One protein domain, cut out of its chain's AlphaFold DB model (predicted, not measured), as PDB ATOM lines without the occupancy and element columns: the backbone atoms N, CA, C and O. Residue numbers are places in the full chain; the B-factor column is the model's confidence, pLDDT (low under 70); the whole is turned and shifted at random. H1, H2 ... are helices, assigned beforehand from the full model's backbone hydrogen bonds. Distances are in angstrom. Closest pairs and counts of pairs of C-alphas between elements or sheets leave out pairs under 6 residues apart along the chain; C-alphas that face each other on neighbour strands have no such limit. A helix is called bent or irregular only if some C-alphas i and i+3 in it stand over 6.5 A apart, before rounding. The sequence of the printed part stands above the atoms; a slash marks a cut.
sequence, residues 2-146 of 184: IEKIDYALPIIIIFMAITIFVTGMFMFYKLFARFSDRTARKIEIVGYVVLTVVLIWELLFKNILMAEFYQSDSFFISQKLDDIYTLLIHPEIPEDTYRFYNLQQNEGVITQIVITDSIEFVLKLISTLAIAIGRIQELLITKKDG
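This is residues 2 to 146 of the 184 residues of an uncharacterized protein of Aminipila sp. CBA3637 (UniProt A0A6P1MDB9). This is a long rod of helices: H2, H3 and H6 run side by side in part as an up-and-down bundle, H3 packing closely on H6 while H2 slants away from H3, and past one end of H3 an open arm of H4 runs out before the chain turns and comes back through H5 into H6. H6 is the longest helix, and short H1 lies close to its first residues. The printed part has 145 residues with six named helices, in the order H1, H2, H3, H4, H5, H6, and no named strand; the class is all helix. The whole is extended, with a radius of gyration of the C-alphas of 23.1 A, and spans 79 by 32 by 27 A.

H1 is residues 3 to 6, 5.6 A from first to last C-alpha, beginning at C-alpha 3 at (52.971, 31.896, -43.273). H2 is residues 9 to 32 and measures 35.2 A. H3 is residues 39 to 65 and measures 37.1 A; it is neither bent nor irregular, but only just: C-alphas 59 and 62 are 6.1 A apart. H4 is residues 67 to 89, 33.3 A, and ends at C-alpha 89 at (65.643, 3.152, -19.020). H5 is residues 96 to 103, 11.0 A. H6 is residues 107 to 145, 57.3 A, and ends at C-alpha 145 at (3.556, 8.637, -61.462).

H2, H3 and H6 form a bundle that is up and down, each helix running against the one before it in the bundle. H3 and H6 touch, with 41 pairs of C-alphas within 8 A; the closest are those of Gly 47 and Ser 127, 4.5 A apart. They run opposite ways at a shallow tilt of 24 degrees, and H6 touches H3 with residues 120 to 138 alone. H2 and H3 form a helical hairpin and touch, their closest C-alphas being those of Thr 19 and Val 53, 6.3 A apart. They run opposite ways at a steep tilt of 43 degrees; residues 15 to 26 of H2 alone touch residues 49 to 57 of H3. H2 and H6 are close but not clearly touching, the same way at a shallow tilt of 29 degrees; their closest C-alphas, of Ile 11 and Thr 116, are 7.4 A apart. H1 and H2 meet only through their link, while H1 is close but not clearly touching to H6, the C-alphas of Lys 4 and Gly 108 being the closest at 7.0 A. H4 is close but not clearly touching to H3, the same way at a steep tilt of 52 degrees, with the closest C-alphas, of Lys 62 and Tyr 70, 8.0 A apart. H4 and H6 are near each other, with 5 pairs of C-alphas within 10 A. H5 touches no helix and is apart from H4 and from H6. In H6 every O i to N i+4 pair is within hydrogen-bond range; in H2 it is 19 of 20, in H3 20 of 23, in H4 18 of 19 and in H5 2 of 4, and H1 is too short for such a pair.

The two C-alphas farthest apart, those of Glu 92 and Gly 146, are 80.0 A apart. Residues 27 to 34, 72 to 79 and 84 to 96 stand free. The printed part has no cut, and no link is long: H1 to H2, H3 to H4 and H5 to H6 are tight, H2 to H3 and H4 to H5 short. The mean pLDDT of the printed part is 71.7, and 65 residues are under 70, among them residues 2 to 7, 65 to 109 and 141 to 146.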
ATOM      1  N   ILE A   2      49.616  34.422 -42.188       48.38
ATOM      2  CA  ILE A   2      50.040  34.442 -43.602       48.38
ATOM      3  C   ILE A   2      51.023  33.297 -43.936       48.38
ATOM      4  O   ILE A   2      50.794  32.586 -44.902       48.38
ATOM      5  N   GLU A   3      52.002  33.002 -43.072       52.06
ATOM      6  CA  GLU A   3      52.971  31.896 -43.273       52.06
ATOM      7  C   GLU A   3      52.346  30.495 -43.392       52.06
ATOM      8  O   GLU A   3      52.895  29.622 -44.054       52.06
ATOM      9  N   LYS A   4      51.185  30.246 -42.766       51.03
ATOM     10  CA  LYS A   4      50.543  28.917 -42.810       51.03
ATOM     11  C   LYS A   4      49.859  28.633 -44.148       51.03
ATOM     12  O   LYS A   4      49.627  27.473 -44.474       51.03
ATOM     13  N   ILE A   5      49.548  29.675 -44.922       56.38
ATOM     14  CA  ILE A   5      48.894  29.550 -46.230       56.38
ATOM     15  C   ILE A   5      49.910  29.126 -47.301       56.38
ATOM     16  O   ILE A   5      49.555  28.351 -48.190       56.38
ATOM     17  N   ASP A   6      51.174  29.543 -47.180       61.62
ATOM     18  CA  ASP A   6      52.224  29.222 -48.158       61.62
ATOM     19  C   ASP A   6      52.460  27.710 -48.286       61.62
ATOM     20  O   ASP A   6      52.635  27.198 -49.392       61.62
ATOM     21  N   TYR A   7      52.357  26.961 -47.184       64.12
ATOM     22  CA  TYR A   7      52.519  25.504 -47.203       64.12
ATOM     23  C   TYR A   7      51.336  24.759 -47.838       64.12
ATOM     24  O   TYR A   7      51.509  23.639 -48.318       64.12
ATOM     25  N   ALA A   8      50.143  25.360 -47.861       70.06
ATOM     26  CA  ALA A   8      48.923  24.763 -48.410       70.06
ATOM     27  C   ALA A   8      48.735  25.047 -49.906       70.06
ATOM     28  O   ALA A   8      48.041  24.312 -50.612       70.06
ATOM     29  N   LEU A   9      49.349  26.123 -50.394       79.75
ATOM     30  CA  LEU A   9      49.182  26.625 -51.750       79.75
ATOM     31  C   LEU A   9      49.535  25.584 -52.836       79.75
ATOM     32  O   LEU A   9      48.734  25.421 -53.758       79.75
ATOM     33  N   PRO A  10      50.626  24.794 -52.726       80.69
ATOM     34  CA  PRO A  10      50.923  23.736 -53.694       80.69
ATOM     35  C   PRO A  10      49.837  22.652 -53.757       80.69
ATOM     36  O   PRO A  10      49.465  22.209 -54.842       80.69
ATOM     37  N   ILE A  11      49.284  22.263 -52.603       80.56
ATOM     38  CA  ILE A  11      48.229  21.242 -52.496       80.56
ATOM     39  C   ILE A  11      46.956  21.728 -53.180       80.56
ATOM     40  O   ILE A  11      46.341  20.996 -53.952       80.56
ATOM     41  N   ILE A  12      46.594  22.991 -52.952       83.38
ATOM     42  CA  ILE A  12      45.425  23.616 -53.575       83.38
ATOM     43  C   ILE A  12      45.602  23.699 -55.096       83.38
ATOM     44  O   ILE A  12      44.662  23.409 -55.833       83.38
ATOM     45  N   ILE A  13      46.798  24.043 -55.588       86.81
ATOM     46  CA  ILE A  13      47.082  24.080 -57.031       86.81
ATOM     47  C   ILE A  13      46.926  22.689 -57.653       86.81
ATOM     48  O   ILE A  13      46.256  22.553 -58.676       86.81
ATOM     49  N   ILE A  14      47.507  21.655 -57.037       84.75
ATOM     50  CA  ILE A  14      47.409  20.274 -57.533       84.75
ATOM     51  C   ILE A  14      45.951  19.804 -57.516       84.75
ATOM     52  O   ILE A  14      45.471  19.237 -58.498       84.75
ATOM     53  N   PHE A  15      45.218  20.110 -56.446       85.94
ATOM     54  CA  PHE A  15      43.791  19.827 -56.348       85.94
ATOM     55  C   PHE A  15      42.989  20.498 -57.472       85.94
ATOM     56  O   PHE A  15      42.173  19.846 -58.134       85.94
ATOM     57  N   MET A  16      43.247  21.781 -57.742       88.88
ATOM     58  CA  MET A  16      42.603  22.493 -58.846       88.88
ATOM     59  C   MET A  16      42.962  21.882 -60.201       88.88
ATOM     60  O   MET A  16      42.074  21.710 -61.032       88.88
ATOM     61  N   ALA A  17      44.219  21.489 -60.417       88.69
ATOM     62  CA  ALA A  17      44.649  20.847 -61.656       88.69
ATOM     63  C   ALA A  17      43.913  19.519 -61.905       88.69
ATOM     64  O   ALA A  17      43.375  19.316 -62.995       88.69
ATOM     65  N   ILE A  18      43.812  18.653 -60.889       87.38
ATOM     66  CA  ILE A  18      43.060  17.388 -60.974       87.38
ATOM     67  C   ILE A  18      41.585  17.671 -61.268       87.38
ATOM     68  O   ILE A  18      41.002  17.075 -62.174       87.38
ATOM     69  N   THR A  19      40.984  18.614 -60.545       88.12
ATOM     70  CA  THR A  19      39.564  18.948 -60.705       88.12
ATOM     71  C   THR A  19      39.264  19.479 -62.108       88.12
ATOM     72  O   THR A  19      38.295  19.045 -62.736       88.12
ATOM     73  N   ILE A  20      40.103  20.377 -62.635       91.38
ATOM     74  CA  ILE A  20      39.981  20.912 -63.999       91.38
ATOM     75  C   ILE A  20      40.139  19.794 -65.026       91.38
ATOM     76  O   ILE A  20      39.340  19.712 -65.957       91.38
ATOM     77  N   PHE A  21      41.127  18.914 -64.850       90.06
ATOM     78  CA  PHE A  21      41.365  17.798 -65.760       90.06
ATOM     79  C   PHE A  21      40.161  16.850 -65.826       90.06
ATOM     80  O   PHE A  21      39.638  16.590 -66.910       90.06
ATOM     81  N   VAL A  22      39.662  16.393 -64.675       88.75
ATOM     82  CA  VAL A  22      38.523  15.463 -64.603       88.75
ATOM     83  C   VAL A  22      37.245  16.114 -65.134       88.75
ATOM     84  O   VAL A  22      36.516  15.507 -65.921       88.75
ATOM     85  N   THR A  23      36.990  17.374 -64.773       87.75
ATOM     86  CA  THR A  23      35.817  18.111 -65.266       87.75
ATOM     87  C   THR A  23      35.909  18.359 -66.771       87.75
ATOM     88  O   THR A  23      34.917  18.213 -67.485       87.75
ATOM     89  N   GLY A  24      37.099  18.686 -67.277       86.94
ATOM     90  CA  GLY A  24      37.370  18.866 -68.702       86.94
ATOM     91  C   GLY A  24      37.145  17.580 -69.497       86.94
ATOM     92  O   GLY A  24      36.432  17.603 -70.501       86.94
ATOM     93  N   MET A  25      37.661  16.448 -69.011       86.38
ATOM     94  CA  MET A  25      37.402  15.129 -69.599       86.38
ATOM     95  C   MET A  25      35.910  14.800 -69.625       86.38
ATOM     96  O   MET A  25      35.392  14.337 -70.641       86.38
ATOM     97  N   PHE A  26      35.197  15.088 -68.536       86.56
ATOM     98  CA  PHE A  26      33.759  14.865 -68.463       86.56
ATOM     99  C   PHE A  26      32.978  15.736 -69.464       86.56
ATOM    100  O   PHE A  26      32.087  15.246 -70.159       86.56
ATOM    101  N   MET A  27      33.330  17.019 -69.588       84.19
ATOM    102  CA  MET A  27      32.716  17.931 -70.560       84.19
ATOM    103  C   MET A  27      32.981  17.490 -72.001       84.19
ATOM    104  O   MET A  27      32.069  17.531 -72.828       84.19
ATOM    105  N   PHE A  28      34.193  17.013 -72.290       84.00
ATOM    106  CA  PHE A  28      34.526  16.440 -73.590       84.00
ATOM    107  C   PHE A  28      33.695  15.184 -73.872       84.00
ATOM    108  O   PHE A  28      33.083  15.079 -74.930       84.00
ATOM    109  N   TYR A  29      33.573  14.272 -72.905       81.38
ATOM    110  CA  TYR A  29      32.743  13.072 -73.039       81.38
ATOM    111  C   TYR A  29      31.266  13.406 -73.300       81.38
ATOM    112  O   TYR A  29      30.609  12.775 -74.128       81.38
ATOM    113  N   LYS A  30      30.748  14.455 -72.654       78.00
ATOM    114  CA  LYS A  30      29.383  14.951 -72.863       78.00
ATOM    115  C   LYS A  30      29.124  15.460 -74.284       78.00
ATOM    116  O   LYS A  30      27.975  15.455 -74.714       78.00
ATOM    117  N   LEU A  31      30.159  15.856 -75.024       75.19
ATOM    118  CA  LEU A  31      30.023  16.229 -76.433       75.19
ATOM    119  C   LEU A  31      29.685  15.017 -77.321       75.19
ATOM    120  O   LEU A  31      28.976  15.169 -78.312       75.19
ATOM    121  N   PHE A  32      30.149  13.819 -76.948       71.88
ATOM    122  CA  PHE A  32      29.941  12.582 -77.711       71.88
ATOM    123  C   PHE A  32      28.761  11.748 -77.197       71.88
ATOM    124  O   PHE A  32      28.107  11.057 -77.977       71.88
ATOM    125  N   ALA A  33      28.455  11.819 -75.900       66.38
ATOM    126  CA  ALA A  33      27.388  11.043 -75.276       66.38
ATOM    127  C   ALA A  33      26.095  11.864 -75.098       66.38
ATOM    128  O   ALA A  33      26.056  12.859 -74.373       66.38
ATOM    129  N   ARG A  34      24.986  11.406 -75.699       59.91
ATOM    130  CA  ARG A  34      23.640  11.938 -75.414       59.91
ATOM    131  C   ARG A  34      23.170  11.461 -74.038       59.91
ATOM    132  O   ARG A  34      22.693  10.339 -73.887       59.91
ATOM    133  N   PHE A  35      23.272  12.321 -73.033       60.66
ATOM    134  CA  PHE A  35      22.703  12.057 -71.712       60.66
ATOM    135  C   PHE A  35      21.200  12.363 -71.674       60.66
ATOM    136  O   PHE A  35      20.739  13.347 -72.247       60.66
ATOM    137  N   SER A  36      20.434  11.519 -70.975       59.81
ATOM    138  CA  SER A  36      18.999  11.730 -70.741       59.81
ATOM    139  C   SER A  36      18.754  13.003 -69.917       59.81
ATOM    140  O   SER A  36      19.490  13.296 -68.976       59.81
ATOM    141  N   ASP A  37      17.707  13.755 -70.261       62.66
ATOM    142  CA  ASP A  37      17.516  15.147 -69.827       62.66
ATOM    143  C   ASP A  37      16.972  15.314 -68.390       62.66
ATOM    144  O   ASP A  37      16.823  16.431 -67.885       62.66
ATOM    145  N   ARG A  38      16.691  14.206 -67.690       70.50
ATOM    146  CA  ARG A  38      16.125  14.233 -66.334       70.50
ATOM    147  C   ARG A  38      17.099  14.865 -65.335       70.50
ATOM    148  O   ARG A  38      18.239  14.425 -65.196       70.50
ATOM    149  N   THR A  39      16.612  15.841 -64.571       68.25
ATOM    150  CA  THR A  39      17.382  16.568 -63.544       68.25
ATOM    151  C   THR A  39      18.025  15.640 -62.510       68.25
ATOM    152  O   THR A  39      19.193  15.827 -62.184       68.25
ATOM    153  N   ALA A  40      17.317  14.592 -62.069       68.19
ATOM    154  CA  ALA A  40      17.843  13.599 -61.126       68.19
ATOM    155  C   ALA A  40      19.122  12.914 -61.648       68.19
ATOM    156  O   ALA A  40      20.108  12.786 -60.926       68.19
ATOM    157  N   ARG A  41      19.146  12.579 -62.945       75.06
ATOM    158  CA  ARG A  41      20.293  11.938 -63.596       75.06
ATOM    159  C   ARG A  41      21.467  12.901 -63.764       75.06
ATOM    160  O   ARG A  41      22.614  12.491 -63.650       75.06
ATOM    161  N   LYS A  42      21.203  14.196 -63.975       76.94
ATOM    162  CA  LYS A  42      22.249  15.236 -64.013       76.94
ATOM    163  C   LYS A  42      22.949  15.379 -62.656       76.94
ATOM    164  O   LYS A  42      24.173  15.452 -62.628       76.94
ATOM    165  N   ILE A  43      22.194  15.380 -61.554       77.31
ATOM    166  CA  ILE A  43      22.744  15.469 -60.187       77.31
ATOM    167  C   ILE A  43      23.575  14.225 -59.853       77.31
ATOM    168  O   ILE A  43      24.682  14.345 -59.334       77.31
ATOM    169  N   GLU A  44      23.077  13.040 -60.207       79.69
ATOM    170  CA  GLU A  44      23.794  11.783 -59.993       79.69
ATOM    171  C   GLU A  44      25.130  11.748 -60.750       79.69
ATOM    172  O   GLU A  44      26.165  11.409 -60.178       79.69
ATOM    173  N   ILE A  45      25.132  12.173 -62.018       83.44
ATOM    174  CA  ILE A  45      26.352  12.241 -62.826       83.44
ATOM    175  C   ILE A  45      27.370  13.215 -62.218       83.44
ATOM    176  O   ILE A  45      28.552  12.890 -62.161       83.44
ATOM    177  N   VAL A  46      26.931  14.375 -61.715       84.00
ATOM    178  CA  VAL A  46      27.822  15.295 -60.987       84.00
ATOM    179  C   VAL A  46      28.420  14.606 -59.759       84.00
ATOM    180  O   VAL A  46      29.623  14.709 -59.532       84.00
ATOM    181  N   GLY A  47      27.618  13.843 -59.012       83.06
ATOM    182  CA  GLY A  47      28.100  13.039 -57.890       83.06
ATOM    183  C   GLY A  47      29.188  12.038 -58.287       83.06
ATOM    184  O   GLY A  47      30.208  11.946 -57.605       83.06
ATOM    185  N   TYR A  48      29.032  11.353 -59.424       84.88
ATOM    186  CA  TYR A  48      30.053  10.441 -59.954       84.88
ATOM    187  C   TYR A  48      31.323  11.151 -60.434       84.88
ATOM    188  O   TYR A  48      32.423  10.624 -60.257       84.88
ATOM    189  N   VAL A  49      31.204  12.350 -61.006       87.19
ATOM    190  CA  VAL A  49      32.370  13.162 -61.388       87.19
ATOM    191  C   VAL A  49      33.167  13.557 -60.146       87.19
ATOM    192  O   VAL A  49      34.378  13.352 -60.112       87.19
ATOM    193  N   VAL A  50      32.497  14.039 -59.095       86.50
ATOM    194  CA  VAL A  50      33.149  14.367 -57.815       86.50
ATOM    195  C   VAL A  50      33.774  13.120 -57.186       86.50
ATOM    196  O   VAL A  50      34.915  13.175 -56.737       86.50
ATOM    197  N   LEU A  51      33.083  11.975 -57.217       88.81
ATOM    198  CA  LEU A  51      33.629  10.702 -56.736       88.81
ATOM    199  C   LEU A  51      34.904  10.301 -57.494       88.81
ATOM    200  O   LEU A  51      35.862   9.832 -56.892       88.81
ATOM    201  N   THR A  52      34.942  10.525 -58.807       87.19
ATOM    202  CA  THR A  52      36.129  10.247 -59.630       87.19
ATOM    203  C   THR A  52      37.306  11.134 -59.224       87.19
ATOM    204  O   THR A  52      38.427  10.643 -59.107       87.19
ATOM    205  N   VAL A  53      37.054  12.419 -58.941       88.50
ATOM    206  CA  VAL A  53      38.077  13.324 -58.387       88.50
ATOM    207  C   VAL A  53      38.603  12.790 -57.055       88.50
ATOM    208  O   VAL A  53      39.815  12.761 -56.869       88.50
ATOM    209  N   VAL A  54      37.728  12.311 -56.164       87.62
ATOM    210  CA  VAL A  54      38.128  11.727 -54.869       87.62
ATOM    211  C   VAL A  54      39.025  10.509 -55.060       87.62
ATOM    212  O   VAL A  54      40.056  10.409 -54.407       87.62
ATOM    213  N   LEU A  55      38.660   9.595 -55.961       86.00
ATOM    214  CA  LEU A  55      39.446   8.385 -56.203       86.00
ATOM    215  C   LEU A  55      40.836   8.712 -56.751       86.00
ATOM    216  O   LEU A  55      41.822   8.131 -56.306       86.00
ATOM    217  N   ILE A  56      40.930   9.660 -57.688       86.25
ATOM    218  CA  ILE A  56      42.220  10.118 -58.219       86.25
ATOM    219  C   ILE A  56      43.026  10.820 -57.123       86.25
ATOM    220  O   ILE A  56      44.227  10.594 -57.011       86.25
ATOM    221  N   TRP A  57      42.377  11.636 -56.291       85.81
ATOM    222  CA  TRP A  57      43.008  12.291 -55.148       85.81
ATOM    223  C   TRP A  57      43.598  11.272 -54.161       85.81
ATOM    224  O   TRP A  57      44.771  11.350 -53.812       85.81
ATOM    225  N   GLU A  58      42.830  10.258 -53.772       81.62
ATOM    226  CA  GLU A  58      43.263   9.224 -52.829       81.62
ATOM    227  C   GLU A  58      44.379   8.339 -53.415       81.62
ATOM    228  O   GLU A  58      45.413   8.119 -52.783       81.62
ATOM    229  N   LEU A  59      44.225   7.878 -54.659       79.44
ATOM    230  CA  LEU A  59      45.180   6.956 -55.281       79.44
ATOM    231  C   LEU A  59      46.463   7.631 -55.767       79.44
ATOM    232  O   LEU A  59      47.529   7.030 -55.688       79.44
ATOM    233  N   LEU A  60      46.380   8.846 -56.308       77.50
ATOM    234  CA  LEU A  60      47.521   9.502 -56.945       77.50
ATOM    235  C   LEU A  60      48.206  10.483 -55.994       77.50
ATOM    236  O   LEU A  60      49.431  10.542 -55.943       77.50
ATOM    237  N   PHE A  61      47.439  11.242 -55.212       71.94
ATOM    238  CA  PHE A  61      48.021  12.243 -54.324       71.94
ATOM    239  C   PHE A  61      48.476  11.630 -52.997       71.94
ATOM    240  O   PHE A  61      49.653  11.732 -52.659       71.94
ATOM    241  N   LYS A  62      47.604  10.915 -52.275       68.81
ATOM    242  CA  LYS A  62      47.992  10.303 -50.992       68.81
ATOM    243  C   LYS A  62      48.970   9.143 -51.152       68.81
ATOM    244  O   LYS A  62      50.009   9.129 -50.499       68.81
ATOM    245  N   ASN A  63      48.666   8.204 -52.046       70.94
ATOM    246  CA  ASN A  63      49.438   6.963 -52.147       70.94
ATOM    247  C   ASN A  63      50.708   7.045 -53.001       70.94
ATOM    248  O   ASN A  63      51.529   6.140 -52.899       70.94
ATOM    249  N   ILE A  64      50.883   8.068 -53.844       72.69
ATOM    250  CA  ILE A  64      52.100   8.213 -54.665       72.69
ATOM    251  C   ILE A  64      52.882   9.450 -54.232       72.69
ATOM    252  O   ILE A  64      54.063   9.341 -53.920       72.69
ATOM    253  N   LEU A  65      52.237  10.618 -54.176       67.94
ATOM    254  CA  LEU A  65      52.933  11.882 -53.902       67.94
ATOM    255  C   LEU A  65      53.192  12.127 -52.410       67.94
ATOM    256  O   LEU A  65      54.212  12.720 -52.071       67.94
ATOM    257  N   MET A  66      52.307  11.666 -51.522       67.12
ATOM    258  CA  MET A  66      52.488  11.769 -50.069       67.12
ATOM    259  C   MET A  66      52.847  10.447 -49.382       67.12
ATOM    260  O   MET A  66      52.877  10.391 -48.153       67.12
ATOM    261  N   ALA A  67      53.173   9.402 -50.148       63.38
ATOM    262  CA  ALA A  67      53.523   8.093 -49.600       63.38
ATOM    263  C   ALA A  67      54.662   8.183 -48.580       63.38
ATOM    264  O   ALA A  67      54.569   7.604 -47.501       63.38
ATOM    265  N   GLU A  68      55.697   8.961 -48.899       58.91
ATOM    266  CA  GLU A  68      56.824   9.175 -47.998       58.91
ATOM    267  C   GLU A  68      56.391   9.882 -46.717       58.91
ATOM    268  O   GLU A  68      56.825   9.467 -45.660       58.91
ATOM    269  N   PHE A  69      55.479  10.857 -46.755       60.50
ATOM    270  CA  PHE A  69      55.021  11.564 -45.552       60.50
ATOM    271  C   PHE A  69      54.143  10.688 -44.647       60.50
ATOM    272  O   PHE A  69      54.356  10.661 -43.436       60.50
ATOM    273  N   TYR A  70      53.212   9.919 -45.221       55.81
ATOM    274  CA  TYR A  70      52.349   9.017 -44.449       55.81
ATOM    275  C   TYR A  70      53.087   7.761 -43.942       55.81
ATOM    276  O   TYR A  70      52.771   7.266 -42.863       55.81
ATOM    277  N   GLN A  71      54.087   7.245 -44.670       57.09
ATOM    278  CA  GLN A  71      54.946   6.153 -44.179       57.09
ATOM    279  C   GLN A  71      55.987   6.652 -43.171       57.09
ATOM    280  O   GLN A  71      56.269   5.968 -42.185       57.09
ATOM    281  N   SER A  72      56.510   7.858 -43.377       50.03
ATOM    282  CA  SER A  72      57.429   8.537 -42.466       50.03
ATOM    283  C   SER A  72      56.803   8.750 -41.088       50.03
ATOM    284  O   SER A  72      57.482   8.545 -40.090       50.03
ATOM    285  N   ASP A  73      55.500   9.030 -40.994       53.25
ATOM    286  CA  ASP A  73      54.801   9.108 -39.703       53.25
ATOM    287  C   ASP A  73      54.888   7.799 -38.896       53.25
ATOM    288  O   ASP A  73      55.085   7.840 -37.684       53.25
ATOM    289  N   SER A  74      54.841   6.624 -39.537       51.75
ATOM    290  CA  SER A  74      55.018   5.343 -38.830       51.75
ATOM    291  C   SER A  74      56.451   5.150 -38.315       51.75
ATOM    292  O   SER A  74      56.654   4.670 -37.198       51.75
ATOM    293  N   PHE A  75      57.439   5.601 -39.094       52.91
ATOM    294  CA  PHE A  75      58.850   5.592 -38.720       52.91
ATOM    295  C   PHE A  75      59.123   6.573 -37.569       52.91
ATOM    296  O   PHE A  75      59.740   6.201 -36.573       52.91
ATOM    297  N   PHE A  76      58.571   7.785 -37.631       55.06
ATOM    298  CA  PHE A  76      58.675   8.784 -36.569       55.06
ATOM    299  C   PHE A  76      57.925   8.385 -35.297       55.06
ATOM    300  O   PHE A  76      58.417   8.637 -34.199       55.06
ATOM    301  N   ILE A  77      56.767   7.729 -35.408       55.59
ATOM    302  CA  ILE A  77      56.070   7.146 -34.254       55.59
ATOM    303  C   ILE A  77      56.941   6.062 -33.619       55.59
ATOM    304  O   ILE A  77      57.103   6.062 -32.402       55.59
ATOM    305  N   SER A  78      57.551   5.181 -34.420       57.94
ATOM    306  CA  SER A  78      58.446   4.148 -33.890       57.94
ATOM    307  C   SER A  78      59.688   4.731 -33.211       57.94
ATOM    308  O   SER A  78      60.012   4.296 -32.113       57.94
ATOM    309  N   GLN A  79      60.304   5.776 -33.778       56.50
ATOM    310  CA  GLN A  79      61.416   6.495 -33.146       56.50
ATOM    311  C   GLN A  79      60.994   7.172 -31.839       56.50
ATOM    312  O   GLN A  79      61.693   7.059 -30.841       56.50
ATOM    313  N   LYS A  80      59.818   7.811 -31.796       57.41
ATOM    314  CA  LYS A  80      59.302   8.419 -30.558       57.41
ATOM    315  C   LYS A  80      59.012   7.388 -29.473       57.41
ATOM    316  O   LYS A  80      59.245   7.666 -28.301       57.41
ATOM    317  N   LEU A  81      58.485   6.216 -29.833       59.47
ATOM    318  CA  LEU A  81      58.298   5.133 -28.867       59.47
ATOM    319  C   LEU A  81      59.642   4.608 -28.353       59.47
ATOM    320  O   LEU A  81      59.764   4.387 -27.151       59.47
ATOM    321  N   ASP A  82      60.627   4.441 -29.235       63.91
ATOM    322  CA  ASP A  82      61.968   3.959 -28.890       63.91
ATOM    323  C   ASP A  82      62.715   4.949 -27.978       63.91
ATOM    324  O   ASP A  82      63.302   4.564 -26.968       63.91
ATOM    325  N   ASP A  83      62.584   6.247 -28.238       60.66
ATOM    326  CA  ASP A  83      63.149   7.312 -27.409       60.66
ATOM    327  C   ASP A  83      62.462   7.427 -26.039       60.66
ATOM    328  O   ASP A  83      63.137   7.598 -25.023       60.66
ATOM    329  N   ILE A  84      61.126   7.303 -25.972       63.53
ATOM    330  CA  ILE A  84      60.390   7.245 -24.693       63.53
ATOM    331  C   ILE A  84      60.850   6.028 -23.887       63.53
ATOM    332  O   ILE A  84      61.042   6.123 -22.674       63.53
ATOM    333  N   TYR A  85      61.048   4.890 -24.553       69.50
ATOM    334  CA  TYR A  85      61.556   3.678 -23.922       69.50
ATOM    335  C   TYR A  85      62.990   3.876 -23.409       69.50
ATOM    336  O   TYR A  85      63.311   3.499 -22.283       69.50
ATOM    337  N   THR A  86      63.827   4.556 -24.189       61.16
ATOM    338  CA  THR A  86      65.214   4.881 -23.842       61.16
ATOM    339  C   THR A  86      65.296   5.861 -22.668       61.16
ATOM    340  O   THR A  86      66.093   5.645 -21.759       61.16
ATOM    341  N   LEU A  87      64.427   6.875 -22.608       63.38
ATOM    342  CA  LEU A  87      64.299   7.801 -21.471       63.38
ATOM    343  C   LEU A  87      63.791   7.110 -20.199       63.38
ATOM    344  O   LEU A  87      64.191   7.478 -19.095       63.38
ATOM    345  N   LEU A  88      62.929   6.100 -20.340       64.88
ATOM    346  CA  LEU A  88      62.437   5.307 -19.214       64.88
ATOM    347  C   LEU A  88      63.542   4.422 -18.608       64.88
ATOM    348  O   LEU A  88      63.518   4.143 -17.411       64.88
ATOM    349  N   ILE A  89      64.508   3.995 -19.428       69.94
ATOM    350  CA  ILE A  89      65.643   3.152 -19.020       69.94
ATOM    351  C   ILE A  89      66.852   3.999 -18.582       69.94
ATOM    352  O   ILE A  89      67.577   3.609 -17.665       69.94
ATOM    353  N   HIS A  90      67.053   5.174 -19.185       66.19
ATOM    354  CA  HIS A  90      68.168   6.084 -18.928       66.19
ATOM    355  C   HIS A  90      67.664   7.527 -18.711       66.19
ATOM    356  O   HIS A  90      67.679   8.339 -19.635       66.19
ATOM    357  N   PRO A  91      67.244   7.887 -17.485       62.69
ATOM    358  CA  PRO A  91      66.642   9.193 -17.191       62.69
ATOM    359  C   PRO A  91      67.628  10.380 -17.188       62.69
ATOM    360  O   PRO A  91      67.208  11.516 -17.000       62.69
ATOM    361  N   GLU A  92      68.929  10.143 -17.387       66.50
ATOM    362  CA  GLU A  92      69.994  11.162 -17.307       66.50
ATOM    363  C   GLU A  92      70.408  11.755 -18.672       66.50
ATOM    364  O   GLU A  92      71.425  12.443 -18.771       66.50
ATOM    365  N   ILE A  93      69.656  11.494 -19.746       59.53
ATOM    366  CA  ILE A  93      70.022  11.935 -21.102       59.53
ATOM    367  C   ILE A  93      69.990  13.479 -21.212       59.53
ATOM    368  O   ILE A  93      69.014  14.103 -20.786       59.53
ATOM    369  N   PRO A  94      71.030  14.112 -21.800       55.75
ATOM    370  CA  PRO A  94      71.181  15.563 -21.847       55.75
ATOM    371  C   PRO A  94      70.094  16.274 -22.668       55.75
ATOM    372  O   PRO A  94      69.567  15.759 -23.660       55.75
ATOM    373  N   GLU A  95      69.829  17.514 -22.248       55.44
ATOM    374  CA  GLU A  95      68.816  18.466 -22.734       55.44
ATOM    375  C   GLU A  95      68.818  18.680 -24.265       55.44
ATOM    376  O   GLU A  95      67.800  19.042 -24.855       55.44
ATOM    377  N   ASP A  96      69.934  18.381 -24.936       53.44
ATOM    378  CA  ASP A  96      70.088  18.475 -26.392       53.44
ATOM    379  C   ASP A  96      69.181  17.510 -27.169       53.44
ATOM    380  O   ASP A  96      68.796  17.797 -28.306       53.44
ATOM    381  N   THR A  97      68.754  16.413 -26.539       53.00
ATOM    382  CA  THR A  97      67.800  15.462 -27.132       53.00
ATOM    383  C   THR A  97      66.424  16.116 -27.308       53.00
ATOM    384  O   THR A  97      65.791  15.959 -28.349       53.00
ATOM    385  N   TYR A  98      66.002  16.975 -26.372       51.12
ATOM    386  CA  TYR A  98      64.737  17.722 -26.456       51.12
ATOM    387  C   TYR A  98      64.742  18.798 -27.547       51.12
ATOM    388  O   TYR A  98      63.688  19.205 -28.044       51.12
ATOM    389  N   ARG A  99      65.924  19.268 -27.956       46.53
ATOM    390  CA  ARG A  99      66.047  20.293 -28.994       46.53
ATOM    391  C   ARG A  99      65.657  19.745 -30.367       46.53
ATOM    392  O   ARG A  99      64.970  20.440 -31.111       46.53
ATOM    393  N   PHE A 100      65.981  18.483 -30.657       49.00
ATOM    394  CA  PHE A 100      65.522  17.782 -31.863       49.00
ATOM    395  C   PHE A 100      64.005  17.536 -31.867       49.00
ATOM    396  O   PHE A 100      63.373  17.656 -32.916       49.00
ATOM    397  N   TYR A 101      63.397  17.315 -30.695       45.88
ATOM    398  CA  TYR A 101      61.943  17.161 -30.552       45.88
ATOM    399  C   TYR A 101      61.158  18.419 -30.952       45.88
ATOM    400  O   TYR A 101      60.104  18.309 -31.578       45.88
ATOM    401  N   ASN A 102      61.682  19.606 -30.634       45.66
ATOM    402  CA  ASN A 102      61.058  20.883 -30.999       45.66
ATOM    403  C   ASN A 102      61.455  21.389 -32.396       45.66
ATOM    404  O   ASN A 102      60.749  22.219 -32.960       45.66
ATOM    405  N   LEU A 103      62.562  20.906 -32.967       44.91
ATOM    406  CA  LEU A 103      63.047  21.334 -34.286       44.91
ATOM    407  C   LEU A 103      62.394  20.587 -35.459       44.91
ATOM    408  O   LEU A 103      62.505  21.051 -36.592       44.91
ATOM    409  N   GLN A 104      61.715  19.457 -35.219       48.47
ATOM    410  CA  GLN A 104      61.309  18.552 -36.302       48.47
ATOM    411  C   GLN A 104      59.828  18.141 -36.312       48.47
ATOM    412  O   GLN A 104      59.437  17.278 -37.092       48.47
ATOM    413  N   GLN A 105      58.960  18.810 -35.545       51.19
ATOM    414  CA  GLN A 105      57.562  18.966 -35.967       51.19
ATOM    415  C   GLN A 105      57.510  20.122 -36.957       51.19
ATOM    416  O   GLN A 105      57.285  21.272 -36.592       51.19
ATOM    417  N   ASN A 106      57.768  19.824 -38.227       60.16
ATOM    418  CA  ASN A 106      57.612  20.811 -39.281       60.16
ATOM    419  C   ASN A 106      56.113  21.149 -39.369       60.16
ATOM    420  O   ASN A 106      55.348  20.402 -39.978       60.16
ATOM    421  N   GLU A 107      55.675  22.225 -38.699       63.66
ATOM    422  CA  GLU A 107      54.267  22.653 -38.645       63.66
ATOM    423  C   GLU A 107      53.632  22.709 -40.046       63.66
ATOM    424  O   GLU A 107      52.431  22.474 -40.194       63.66
ATOM    425  N   GLY A 108      54.443  22.963 -41.081       62.94
ATOM    426  CA  GLY A 108      54.037  22.905 -42.482       62.94
ATOM    427  C   GLY A 108      53.534  21.525 -42.916       62.94
ATOM    428  O   GLY A 108      52.472  21.445 -43.521       62.94
ATOM    429  N   VAL A 109      54.222  20.437 -42.556       66.19
ATOM    430  CA  VAL A 109      53.846  19.058 -42.932       66.19
ATOM    431  C   VAL A 109      52.541  18.642 -42.252       66.19
ATOM    432  O   VAL A 109      51.630  18.140 -42.907       66.19
ATOM    433  N   ILE A 110      52.398  18.929 -40.955       70.62
ATOM    434  CA  ILE A 110      51.157  18.643 -40.214       70.62
ATOM    435  C   ILE A 110      49.986  19.422 -40.827       70.62
ATOM    436  O   ILE A 110      48.908  18.874 -41.048       70.62
ATOM    437  N   THR A 111      50.205  20.695 -41.165       71.44
ATOM    438  CA  THR A 111      49.186  21.533 -41.810       71.44
ATOM    439  C   THR A 111      48.790  20.983 -43.186       71.44
ATOM    440  O   THR A 111      47.609  20.964 -43.528       71.44
ATOM    441  N   GLN A 112      49.752  20.484 -43.963       71.81
ATOM    442  CA  GLN A 112      49.526  19.882 -45.279       71.81
ATOM    443  C   GLN A 112      48.686  18.599 -45.216       71.81
ATOM    444  O   GLN A 112      47.758  18.439 -46.014       71.81
ATOM    445  N   ILE A 113      48.963  17.722 -44.250       75.94
ATOM    446  CA  ILE A 113      48.199  16.486 -44.016       75.94
ATOM    447  C   ILE A 113      46.754  16.821 -43.631       75.94
ATOM    448  O   ILE A 113      45.816  16.356 -44.275       75.94
ATOM    449  N   VAL A 114      46.563  17.719 -42.658       79.00
ATOM    450  CA  VAL A 114      45.226  18.113 -42.183       79.00
ATOM    451  C   VAL A 114      44.380  18.725 -43.301       79.00
ATOM    452  O   VAL A 114      43.189  18.429 -43.412       79.00
ATOM    453  N   ILE A 115      44.971  19.568 -44.154       79.12
ATOM    454  CA  ILE A 115      44.263  20.164 -45.296       79.12
ATOM    455  C   ILE A 115      43.893  19.095 -46.328       79.12
ATOM    456  O   ILE A 115      42.766  19.094 -46.823       79.12
ATOM    457  N   THR A 116      44.808  18.170 -46.618       82.19
ATOM    458  CA  THR A 116      44.574  17.063 -47.557       82.19
ATOM    459  C   THR A 116      43.417  16.175 -47.094       82.19
ATOM    460  O   THR A 116      42.516  15.883 -47.885       82.19
ATOM    461  N   ASP A 117      43.394  15.819 -45.809       82.75
ATOM    462  CA  ASP A 117      42.325  15.024 -45.193       82.75
ATOM    463  C   ASP A 117      40.987  15.780 -45.168       82.75
ATOM    464  O   ASP A 117      39.928  15.207 -45.433       82.75
ATOM    465  N   SER A 118      41.026  17.089 -44.904       84.75
ATOM    466  CA  SER A 118      39.827  17.937 -44.886       84.75
ATOM    467  C   SER A 118      39.173  18.034 -46.266       84.75
ATOM    468  O   SER A 118      37.954  17.903 -46.383       84.75
ATOM    469  N   ILE A 119      39.973  18.239 -47.320       84.75
ATOM    470  CA  ILE A 119      39.489  18.275 -48.709       84.75
ATOM    471  C   ILE A 119      38.828  16.944 -49.068       84.75
ATOM    472  O   ILE A 119      37.717  16.926 -49.598       84.75
ATOM    473  N   GLU A 120      39.477  15.827 -48.738       86.12
ATOM    474  CA  GLU A 120      38.944  14.494 -49.007       86.12
ATOM    475  C   GLU A 120      37.596  14.261 -48.317       86.12
ATOM    476  O   GLU A 120      36.639  13.827 -48.962       86.12
ATOM    477  N   PHE A 121      37.502  14.581 -47.024       86.06
ATOM    478  CA  PHE A 121      36.270  14.424 -46.258       86.06
ATOM    479  C   PHE A 121      35.109  15.200 -46.890       86.06
ATOM    480  O   PHE A 121      34.025  14.647 -47.099       86.06
ATOM    481  N   VAL A 122      35.347  16.464 -47.256       87.88
ATOM    482  CA  VAL A 122      34.340  17.313 -47.905       87.88
ATOM    483  C   VAL A 122      33.909  16.724 -49.247       87.88
ATOM    484  O   VAL A 122      32.710  16.648 -49.525       87.88
ATOM    485  N   LEU A 123      34.851  16.258 -50.069       86.62
ATOM    486  CA  LEU A 123      34.526  15.683 -51.371       86.62
ATOM    487  C   LEU A 123      33.742  14.372 -51.254       86.62
ATOM    488  O   LEU A 123      32.751  14.212 -51.965       86.62
ATOM    489  N   LYS A 124      34.133  13.471 -50.340       88.25
ATOM    490  CA  LYS A 124      33.413  12.213 -50.065       88.25
ATOM    491  C   LYS A 124      31.983  12.481 -49.604       88.25
ATOM    492  O   LYS A 124      31.046  11.795 -50.021       88.25
ATOM    493  N   LEU A 125      31.799  13.501 -48.769       89.38
ATOM    494  CA  LEU A 125      30.483  13.902 -48.289       89.38
ATOM    495  C   LEU A 125      29.618  14.453 -49.433       89.38
ATOM    496  O   LEU A 125      28.488  13.999 -49.619       89.38
ATOM    497  N   ILE A 126      30.157  15.365 -50.247       87.50
ATOM    498  CA  ILE A 126      29.439  15.944 -51.394       87.50
ATOM    499  C   ILE A 126      29.093  14.870 -52.430       87.50
ATOM    500  O   ILE A 126      27.951  14.828 -52.895       87.50
ATOM    501  N   SER A 127      30.031  13.982 -52.780       87.25
ATOM    502  CA  SER A 127      29.785  12.922 -53.764       87.25
ATOM    503  C   SER A 127      28.676  11.984 -53.301       87.25
ATOM    504  O   SER A 127      27.757  11.681 -54.061       87.25
ATOM    505  N   THR A 128      28.718  11.567 -52.034       88.38
ATOM    506  CA  THR A 128      27.732  10.643 -51.466       88.38
ATOM    507  C   THR A 128      26.347  11.280 -51.411       88.38
ATOM    508  O   THR A 128      25.370  10.653 -51.819       88.38
ATOM    509  N   LEU A 129      26.255  12.543 -50.979       87.19
ATOM    510  CA  LEU A 129      24.989  13.276 -50.957       87.19
ATOM    511  C   LEU A 129      24.415  13.461 -52.362       87.19
ATOM    512  O   LEU A 129      23.228  13.218 -52.563       87.19
ATOM    513  N   ALA A 130      25.232  13.847 -53.343       84.69
ATOM    514  CA  ALA A 130      24.776  14.038 -54.718       84.69
ATOM    515  C   ALA A 130      24.233  12.735 -55.330       84.69
ATOM    516  O   ALA A 130      23.150  12.735 -55.919       84.69
ATOM    517  N   ILE A 131      24.933  11.613 -55.131       86.44
ATOM    518  CA  ILE A 131      24.488  10.294 -55.605       86.44
ATOM    519  C   ILE A 131      23.191   9.880 -54.897       86.44
ATOM    520  O   ILE A 131      22.223   9.489 -55.553       86.44
ATOM    521  N   ALA A 132      23.132  10.016 -53.569       84.50
ATOM    522  CA  ALA A 132      21.954   9.654 -52.785       84.50
ATOM    523  C   ALA A 132      20.723  10.489 -53.173       84.50
ATOM    524  O   ALA A 132      19.645   9.935 -53.381       84.50
ATOM    525  N   ILE A 133      20.878  11.808 -53.333       84.50
ATOM    526  CA  ILE A 133      19.797  12.706 -53.756       84.50
ATOM    527  C   ILE A 133      19.319  12.346 -55.165       84.50
ATOM    528  O   ILE A 133      18.110  12.265 -55.380       84.50
ATOM    529  N   GLY A 134      20.234  12.091 -56.106       77.44
ATOM    530  CA  GLY A 134      19.880  11.669 -57.464       77.44
ATOM    531  C   GLY A 134      19.017  10.403 -57.466       77.44
ATOM    532  O   GLY A 134      17.943  10.384 -58.073       77.44
ATOM    533  N   ARG A 135      19.422   9.390 -56.691       82.19
ATOM    534  CA  ARG A 135      18.682   8.125 -56.556       82.19
ATOM    535  C   ARG A 135      17.340   8.280 -55.844       82.19
ATOM    536  O   ARG A 135      16.346   7.709 -56.284       82.19
ATOM    537  N   ILE A 136      17.269   9.077 -54.780       83.50
ATOM    538  CA  ILE A 136      16.011   9.324 -54.057       83.50
ATOM    539  C   ILE A 136      15.019  10.098 -54.932       83.50
ATOM    540  O   ILE A 136      13.833   9.771 -54.951       83.50
ATOM    541  N   GLN A 137      15.480  11.100 -55.686       78.88
ATOM    542  CA  GLN A 137      14.621  11.855 -56.600       78.88
ATOM    543  C   GLN A 137      14.040  10.965 -57.702       78.88
ATOM    544  O   GLN A 137      12.862  11.105 -58.026       78.88
ATOM    545  N   GLU A 138      14.824  10.028 -58.242       75.69
ATOM    546  CA  GLU A 138      14.337   9.048 -59.217       75.69
ATOM    547  C   GLU A 138      13.195   8.195 -58.634       75.69
ATOM    548  O   GLU A 138      12.118   8.120 -59.228       75.69
ATOM    549  N   LEU A 139      13.375   7.654 -57.424       73.06
ATOM    550  CA  LEU A 139      12.366   6.832 -56.744       73.06
ATOM    551  C   LEU A 139      11.083   7.607 -56.393       73.06
ATOM    552  O   LEU A 139       9.979   7.067 -56.494       73.06
ATOM    553  N   LEU A 140      11.204   8.873 -55.983       73.44
ATOM    554  CA  LEU A 140      10.053   9.712 -55.629       73.44
ATOM    555  C   LEU A 140       9.218  10.112 -56.852       73.44
ATOM    556  O   LEU A 140       7.992  10.167 -56.752       73.44
ATOM    557  N   ILE A 141       9.859  10.356 -58.000       67.88
ATOM    558  CA  ILE A 141       9.162  10.643 -59.262       67.88
ATOM    559  C   ILE A 141       8.404   9.393 -59.729       67.88
ATOM    560  O   ILE A 141       7.203   9.470 -59.974       67.88
ATOM    561  N   THR A 142       9.043   8.216 -59.719       62.47
ATOM    562  CA  THR A 142       8.380   6.947 -60.071       62.47
ATOM    563  C   THR A 142       7.179   6.636 -59.172       62.47
ATOM    564  O   THR A 142       6.167   6.128 -59.650       62.47
ATOM    565  N   LYS A 143       7.235   6.978 -57.876       60.31
ATOM    566  CA  LYS A 143       6.116   6.769 -56.941       60.31
ATOM    567  C   LYS A 143       4.941   7.727 -57.177       60.31
ATOM    568  O   LYS A 143       3.798   7.345 -56.943       60.31
ATOM    569  N   LYS A 144       5.209   8.962 -57.614       58.12
ATOM    570  CA  LYS A 144       4.171   9.961 -57.919       58.12
ATOM    571  C   LYS A 144       3.423   9.622 -59.210       58.12
ATOM    572  O   LYS A 144       2.212   9.823 -59.272       58.12
ATOM    573  N   ASP A 145       4.130   9.055 -60.182       56.09
ATOM    574  CA  ASP A 145       3.556   8.637 -61.462       56.09
ATOM    575  C   ASP A 145       2.884   7.250 -61.370       56.09
ATOM    576  O   ASP A 145       1.913   6.986 -62.068       56.09
ATOM    577  N   GLY A 146       3.285   6.394 -60.421       50.38
ATOM    578  CA  GLY A 146       2.694   5.064 -60.182       50.38
ATOM    579  C   GLY A 146       1.272   5.033 -59.591       50.38
ATOM    580  O   GLY A 146       0.810   3.965 -59.193       50.38
TER     581      GLY A 146